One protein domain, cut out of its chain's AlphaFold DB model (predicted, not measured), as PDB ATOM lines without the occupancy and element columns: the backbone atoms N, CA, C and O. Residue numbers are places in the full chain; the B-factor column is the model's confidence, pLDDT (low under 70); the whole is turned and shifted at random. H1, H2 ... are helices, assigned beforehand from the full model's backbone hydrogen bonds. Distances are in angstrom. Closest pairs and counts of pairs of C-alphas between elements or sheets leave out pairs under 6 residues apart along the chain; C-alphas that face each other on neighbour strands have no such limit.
ATOM      1  N   ALA A  22     138.607 237.235 124.254       93.88
ATOM      2  CA  ALA A  22     137.214 237.207 124.697       93.88
ATOM      3  C   ALA A  22     136.679 238.607 125.006       93.88
ATOM      4  O   ALA A  22     135.595 238.978 124.557       93.88
ATOM      5  N   TYR A  23     137.470 239.409 125.722       93.50
ATOM      6  CA  TYR A  23     137.120 240.790 126.031       93.50
ATOM      7  C   TYR A  23     136.929 241.631 124.762       93.50
ATOM      8  O   TYR A  23     135.949 242.367 124.650       93.50
ATOM      9  N   LEU A  24     137.835 241.507 123.788       93.12
ATOM     10  CA  LEU A  24     137.734 242.227 122.520       93.12
ATOM     11  C   LEU A  24     136.513 241.781 121.707       93.12
ATOM     12  O   LEU A  24     135.796 242.640 121.199       93.12
ATOM     13  N   ASN A  25     136.221 240.479 121.658       92.56
ATOM     14  CA  ASN A  25     135.030 239.951 120.985       92.56
ATOM     15  C   ASN A  25     133.734 240.477 121.619       92.56
ATOM     16  O   ASN A  25     132.819 240.873 120.895       92.56
ATOM     17  N   TYR A  26     133.672 240.553 122.952       93.31
ATOM     18  CA  TYR A  26     132.547 241.162 123.666       93.31
ATOM     19  C   TYR A  26     132.397 242.648 123.324       93.31
ATOM     20  O   TYR A  26     131.312 243.112 122.973       93.31
ATOM     21  N   LYS A  27     133.498 243.409 123.363       93.19
ATOM     22  CA  LYS A  27     133.492 244.845 123.045       93.19
ATOM     23  C   LYS A  27     133.151 245.135 121.581       93.19
ATOM     24  O   LYS A  27     132.553 246.174 121.318       93.19
ATOM     25  N   ALA A  28     133.510 244.240 120.664       92.25
ATOM     26  CA  ALA A  28     133.165 244.318 119.246       92.25
ATOM     27  C   ALA A  28     131.728 243.848 118.942       92.25
ATOM     28  O   ALA A  28     131.261 244.020 117.819       92.25
ATOM     29  N   GLY A  29     131.026 243.258 119.919       89.75
ATOM     30  CA  GLY A  29     129.690 242.690 119.729       89.75
ATOM     31  C   GLY A  29     129.677 241.373 118.946       89.75
ATOM     32  O   GLY A  29     128.621 240.956 118.482       89.75
ATOM     33  N   TRP A  30     130.830 240.718 118.785       89.38
ATOM     34  CA  TRP A  30     130.955 239.454 118.048       89.38
ATOM     35  C   TRP A  30     130.533 238.244 118.881       89.38
ATOM     36  O   TRP A  30     130.072 237.252 118.331       89.38
ATOM     37  N   SER A  31     130.677 238.324 120.208       87.62
ATOM     38  CA  SER A  31     130.290 237.252 121.125       87.62
ATOM     39  C   SER A  31     129.701 237.827 122.418       87.62
ATOM     40  O   SER A  31     130.415 238.510 123.155       87.62
ATOM     41  N   PRO A  32     128.413 237.573 122.722       85.19
ATOM     42  CA  PRO A  32     127.775 238.054 123.946       85.19
ATOM     43  C   PRO A  32     127.896 237.075 125.128       85.19
ATOM     44  O   PRO A  32     127.361 237.354 126.196       85.19
ATOM     45  N   PHE A  33     128.553 235.921 124.958       88.44
ATOM     46  CA  PHE A  33     128.570 234.849 125.963       88.44
ATOM     47  C   PHE A  33     129.358 235.186 127.231       88.44
ATOM     48  O   PHE A  33     129.054 234.649 128.293       88.44
ATOM     49  N   LEU A  34     130.372 236.047 127.120       91.19
ATOM     50  CA  LEU A  34     131.233 236.443 128.231       91.19
ATOM     51  C   LEU A  34     131.309 237.959 128.303       91.19
ATOM     52  O   LEU A  34     131.885 238.601 127.428       91.19
ATOM     53  N   ASP A  35     130.749 238.526 129.365       92.50
ATOM     54  CA  ASP A  35     130.856 239.951 129.634       92.50
ATOM     55  C   ASP A  35     132.151 240.298 130.391       92.50
ATOM     56  O   ASP A  35     132.935 239.446 130.823       92.50
ATOM     57  N   THR A  36     132.398 241.597 130.560       93.94
ATOM     58  CA  THR A  36     133.626 242.078 131.211       93.94
ATOM     59  C   THR A  36     133.716 241.646 132.677       93.94
ATOM     60  O   THR A  36     134.810 241.329 133.144       93.94
ATOM     61  N   ALA A  37     132.591 241.616 133.398       95.06
ATOM     62  CA  ALA A  37     132.566 241.240 134.809       95.06
ATOM     63  C   ALA A  37     132.953 239.763 134.995       95.06
ATOM     64  O   ALA A  37     133.792 239.442 135.840       95.06
ATOM     65  N   THR A  38     132.417 238.885 134.147       94.50
ATOM     66  CA  THR A  38     132.724 237.450 134.144       94.50
ATOM     67  C   THR A  38     134.202 237.198 133.844       94.50
ATOM     68  O   THR A  38     134.868 236.467 134.579       94.50
ATOM     69  N   LEU A  39     134.758 237.858 132.824       95.12
ATOM     70  CA  LEU A  39     136.176 237.723 132.467       95.12
ATOM     71  C   LEU A  39     137.112 238.210 133.586       95.12
ATOM     72  O   LEU A  39     138.137 237.581 133.864       95.12
ATOM     73  N   GLN A  40     136.758 239.303 134.266       95.50
ATOM     74  CA  GLN A  40     137.512 239.794 135.423       95.50
ATOM     75  C   GLN A  40     137.453 238.821 136.606       95.50
ATOM     76  O   GLN A  40     138.475 238.593 137.255       95.50
ATOM     77  N   ALA A  41     136.288 238.225 136.875       95.62
ATOM     78  CA  ALA A  41     136.137 237.219 137.923       95.62
ATOM     79  C   ALA A  41     137.012 235.985 137.646       95.62
ATOM     80  O   ALA A  41     137.777 235.574 138.522       95.62
ATOM     81  N   MET A  42     136.982 235.468 136.410       95.69
ATOM     82  CA  MET A  42     137.842 234.361 135.974       95.69
ATOM     83  C   MET A  42     139.322 234.661 136.216       95.69
ATOM     84  O   MET A  42     140.023 233.864 136.843       95.69
ATOM     85  N   TRP A  43     139.794 235.831 135.770       94.62
ATOM     86  CA  TRP A  43     141.181 236.247 135.968       94.62
ATOM     87  C   TRP A  43     141.561 236.331 137.450       94.62
ATOM     88  O   TRP A  43     142.595 235.799 137.857       94.62
ATOM     89  N   ASN A  44     140.732 236.985 138.263       95.56
ATOM     90  CA  ASN A  44     141.031 237.210 139.674       95.56
ATOM     91  C   ASN A  44     141.112 235.895 140.456       95.56
ATOM     92  O   ASN A  44     142.011 235.733 141.286       95.56
ATOM     93  N   GLU A  45     140.224 234.938 140.188       96.50
ATOM     94  CA  GLU A  45     140.271 233.626 140.839       96.50
ATOM     95  C   GLU A  45     141.455 232.781 140.372       96.50
ATOM     96  O   GLU A  45     142.187 232.250 141.207       96.50
ATOM     97  N   LEU A  46     141.719 232.722 139.064       94.44
ATOM     98  CA  LEU A  46     142.866 231.984 138.529       94.44
ATOM     99  C   LEU A  46     144.189 232.544 139.058       94.44
ATOM    100  O   LEU A  46     145.054 231.780 139.480       94.44
ATOM    101  N   ARG A  47     144.323 233.871 139.117       92.12
ATOM    102  CA  ARG A  47     145.511 234.532 139.665       92.12
ATOM    103  C   ARG A  47     145.683 234.290 141.167       92.12
ATOM    104  O   ARG A  47     146.816 234.180 141.624       92.12
ATOM    105  N   SER A  48     144.596 234.273 141.941       94.31
ATOM    106  CA  SER A  48     144.668 234.183 143.410       94.31
ATOM    107  C   SER A  48     144.709 232.750 143.941       94.31
ATOM    108  O   SER A  48     145.378 232.497 144.940       94.31
ATOM    109  N   LYS A  49     144.004 231.818 143.294       94.94
ATOM    110  CA  LYS A  49     143.793 230.439 143.771       94.94
ATOM    111  C   LYS A  49     144.356 229.373 142.829       94.94
ATOM    112  O   LYS A  49     144.511 228.230 143.246       94.94
ATOM    113  N   GLY A  50     144.614 229.715 141.566       93.19
ATOM    114  CA  GLY A  50     145.023 228.764 140.523       93.19
ATOM    115  C   GLY A  50     143.868 228.027 139.833       93.19
ATOM    116  O   GLY A  50     144.117 227.193 138.967       93.19
ATOM    117  N   TYR A  51     142.614 228.320 140.190       95.62
ATOM    118  CA  TYR A  51     141.417 227.743 139.573       95.62
ATOM    119  C   TYR A  51     140.258 228.744 139.583       95.62
ATOM    120  O   TYR A  51     140.225 229.648 140.416       95.62
ATOM    121  N   PHE A  52     139.298 228.556 138.680       96.75
ATOM    122  CA  PHE A  52     138.049 229.320 138.626       96.75
ATOM    123  C   PHE A  52     136.873 228.490 139.161       96.75
ATOM    124  O   PHE A  52     136.850 227.274 138.976       96.75
ATOM    125  N   THR A  53     135.905 229.133 139.817       95.88
ATOM    126  CA  THR A  53     134.743 228.463 140.422       95.88
ATOM    127  C   THR A  53     133.456 228.960 139.753       95.88
ATOM    128  O   THR A  53     132.821 229.875 140.273       95.88
ATOM    129  N   PRO A  54     133.047 228.400 138.599       91.62
ATOM    130  CA  PRO A  54     131.849 228.868 137.890       91.62
ATOM    131  C   PRO A  54     130.562 228.620 138.689       91.62
ATOM    132  O   PRO A  54     129.613 229.396 138.618       91.62
ATOM    133  N   THR A  55     130.533 227.531 139.458       92.06
ATOM    134  CA  THR A  55     129.440 227.133 140.345       92.06
ATOM    135  C   THR A  55     130.013 226.528 141.621       92.06
ATOM    136  O   THR A  55     131.139 226.024 141.644       92.06
ATOM    137  N   ALA A  56     129.247 226.584 142.713       90.25
ATOM    138  CA  ALA A  56     129.695 226.082 144.006       90.25
ATOM    139  C   ALA A  56     130.120 224.604 143.918       90.25
ATOM    140  O   ALA A  56     129.376 223.755 143.435       90.25
ATOM    141  N   GLY A  57     131.331 224.307 144.393       92.12
ATOM    142  CA  GLY A  57     131.896 222.954 144.396       92.12
ATOM    143  C   GLY A  57     132.590 222.532 143.096       92.12
ATOM    144  O   GLY A  57     133.294 221.525 143.108       92.12
ATOM    145  N   VAL A  58     132.478 223.301 142.009       95.31
ATOM    146  CA  VAL A  58     133.159 223.017 140.738       95.31
ATOM    147  C   VAL A  58     134.410 223.877 140.620       95.31
ATOM    148  O   VAL A  58     134.351 225.087 140.799       95.31
ATOM    149  N   LYS A  59     135.548 223.262 140.293       97.19
ATOM    150  CA  LYS A  59     136.812 223.971 140.052       97.19
ATOM    151  C   LYS A  59     137.278 223.722 138.632       97.19
ATOM    152  O   LYS A  59     137.384 222.568 138.224       97.19
ATOM    153  N   TRP A  60     137.579 224.792 137.914       97.06
ATOM    154  CA  TRP A  60     138.154 224.739 136.579       97.06
ATOM    155  C   TRP A  60     139.625 225.118 136.608       97.06
ATOM    156  O   TRP A  60     140.005 226.149 137.168       97.06
ATOM    157  N   THR A  61     140.445 224.279 135.986       95.94
ATOM    158  CA  THR A  61     141.858 224.569 135.741       95.94
ATOM    159  C   THR A  61     142.008 225.680 134.690       95.94
ATOM    160  O   THR A  61     141.065 225.948 133.938       95.94
ATOM    161  N   PRO A  62     143.192 226.315 134.577       94.00
ATOM    162  CA  PRO A  62     143.458 227.278 133.507       94.00
ATOM    163  C   PRO A  62     143.170 226.729 132.100       94.00
ATOM    164  O   PRO A  62     142.646 227.451 131.261       94.00
ATOM    165  N   GLU A  63     143.460 225.446 131.859       95.62
ATOM    166  CA  GLU A  63     143.159 224.746 130.603       95.62
ATOM    167  C   GLU A  63     141.657 224.703 130.317       95.62
ATOM    168  O   GLU A  63     141.221 225.134 129.255       95.62
ATOM    169  N   GLN A  64     140.853 224.280 131.299       96.62
ATOM    170  CA  GLN A  64     139.397 224.199 131.160       96.62
ATOM    171  C   GLN A  64     138.764 225.575 130.927       96.62
ATOM    172  O   GLN A  64     137.820 225.697 130.147       96.62
ATOM    173  N   VAL A  65     139.297 226.622 131.566       95.69
ATOM    174  CA  VAL A  65     138.864 228.004 131.310       95.69
ATOM    175  C   VAL A  65     139.186 228.417 129.874       95.69
ATOM    176  O   VAL A  65     138.325 228.978 129.200       95.69
ATOM    177  N   VAL A  66     140.395 228.129 129.383       94.81
ATOM    178  CA  VAL A  66     140.786 228.431 127.998       94.81
ATOM    179  C   VAL A  66     139.907 227.684 126.996       94.81
ATOM    180  O   VAL A  66     139.452 228.288 126.026       94.81
ATOM    181  N   ASP A  67     139.628 226.405 127.229       95.31
ATOM    182  CA  ASP A  67     138.773 225.610 126.346       95.31
ATOM    183  C   ASP A  67     137.332 226.120 126.328       95.31
ATOM    184  O   ASP A  67     136.737 226.233 125.256       95.31
ATOM    185  N   TYR A  68     136.796 226.512 127.485       94.12
ATOM    186  CA  TYR A  68     135.493 227.163 127.557       94.12
ATOM    187  C   TYR A  68     135.476 228.483 126.778       94.12
ATOM    188  O   TYR A  68     134.593 228.696 125.952       94.12
ATOM    189  N   ILE A  69     136.482 229.341 126.966       93.75
ATOM    190  CA  ILE A  69     136.600 230.605 126.230       93.75
ATOM    191  C   ILE A  69     136.639 230.352 124.715       93.75
ATOM    192  O   ILE A  69     135.911 231.008 123.973       93.75
ATOM    193  N   LYS A  70     137.409 229.369 124.237       92.50
ATOM    194  CA  LYS A  70     137.451 229.017 122.805       92.50
ATOM    195  C   LYS A  70     136.086 228.595 122.261       92.50
ATOM    196  O   LYS A  70     135.751 228.964 121.141       92.50
ATOM    197  N   GLN A  71     135.283 227.876 123.047       91.81
ATOM    198  CA  GLN A  71     133.916 227.506 122.653       91.81
ATOM    199  C   GLN A  71     132.995 228.728 122.500       91.81
ATOM    200  O   GLN A  71     131.990 228.643 121.806       91.81
ATOM    201  N   THR A  72     133.348 229.876 123.088       88.31
ATOM    202  CA  THR A  72     132.595 231.134 122.935       88.31
ATOM    203  C   THR A  72     133.039 231.994 121.746       88.31
ATOM    204  O   THR A  72     132.449 233.052 121.510       88.31
ATOM    205  N   PHE A  73     134.088 231.592 121.015       80.88
ATOM    206  CA  PHE A  73     134.718 232.410 119.968       80.88
ATOM    207  C   PHE A  73     134.118 232.261 118.571       80.88
ATOM    208  O   PHE A  73     134.456 233.073 117.713       80.88
TER     209      PHE A  73
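This is residues 22 to 73 of the 75 residues of an uncharacterized protein of Noviherbaspirillum denitrificans (UniProt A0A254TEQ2). Two helices, H2 and H3, run side by side in opposite ways with a gap between them, and the short helix H1 packs on the first end of H2. A wide loop, residues 50 to 61, joins H2 to H3 at the end away from H1. The printed part has 52 residues with three named helices, in the order H1, H2, H3, and no named strand; the class is all helix. It is compact, with a radius of gyration of the C-alphas of 11.0 A, and elongated, spanning 31 by 18 by 17 A.

H1, residues 22 to 27, and H2, residues 36 to 49, form a helical hairpin, two helices that touch and run opposite ways, at a shallow tilt of 25 degrees. H2 touches H1 with residues 36 to 39 alone; the closest C-alphas, those of Tyr 23 and Thr 36, are 6.4 A apart. H3, residues 62 to 71, is close to H2 but not clearly touching: the closest C-alphas, of Leu 46 and Pro 62, are 6.9 A apart. H2 and H3 run opposite ways at a shallow tilt of 19 degrees, 13.0 A from centre to centre. H1 and H3 are also close but not clearly touching, the closest C-alphas being those of Ala 22 and Ile 69 at 6.8 A; they run the same way at a steep tilt of 44 degrees. In H1, H2 and H3 every O i to N i+4 pair is within hydrogen-bond range.

H1 begins at C-alpha 22, (137.214, 237.207, 124.697), and is 8.7 A long from first to last C-alpha. H2, the longest helix, begins at C-alpha 36, (133.626, 242.078, 131.211), and measures 19.9 A. H3 measures 14.5 A and ends at C-alpha 71, (133.916, 227.506, 122.653).

The C-alphas farthest apart, of Ala 28 and Gly 57, are 33.0 A apart, while those of Ala 22 and Phe 73, the first and last printed, are 7.2 A apart. The link from H1 to H2 is short, with 8 residues, and that from H2 to H3 is long, with 12. The printed part has no cut. The mean pLDDT of the printed part is 93.3, and no printed residue is under 70.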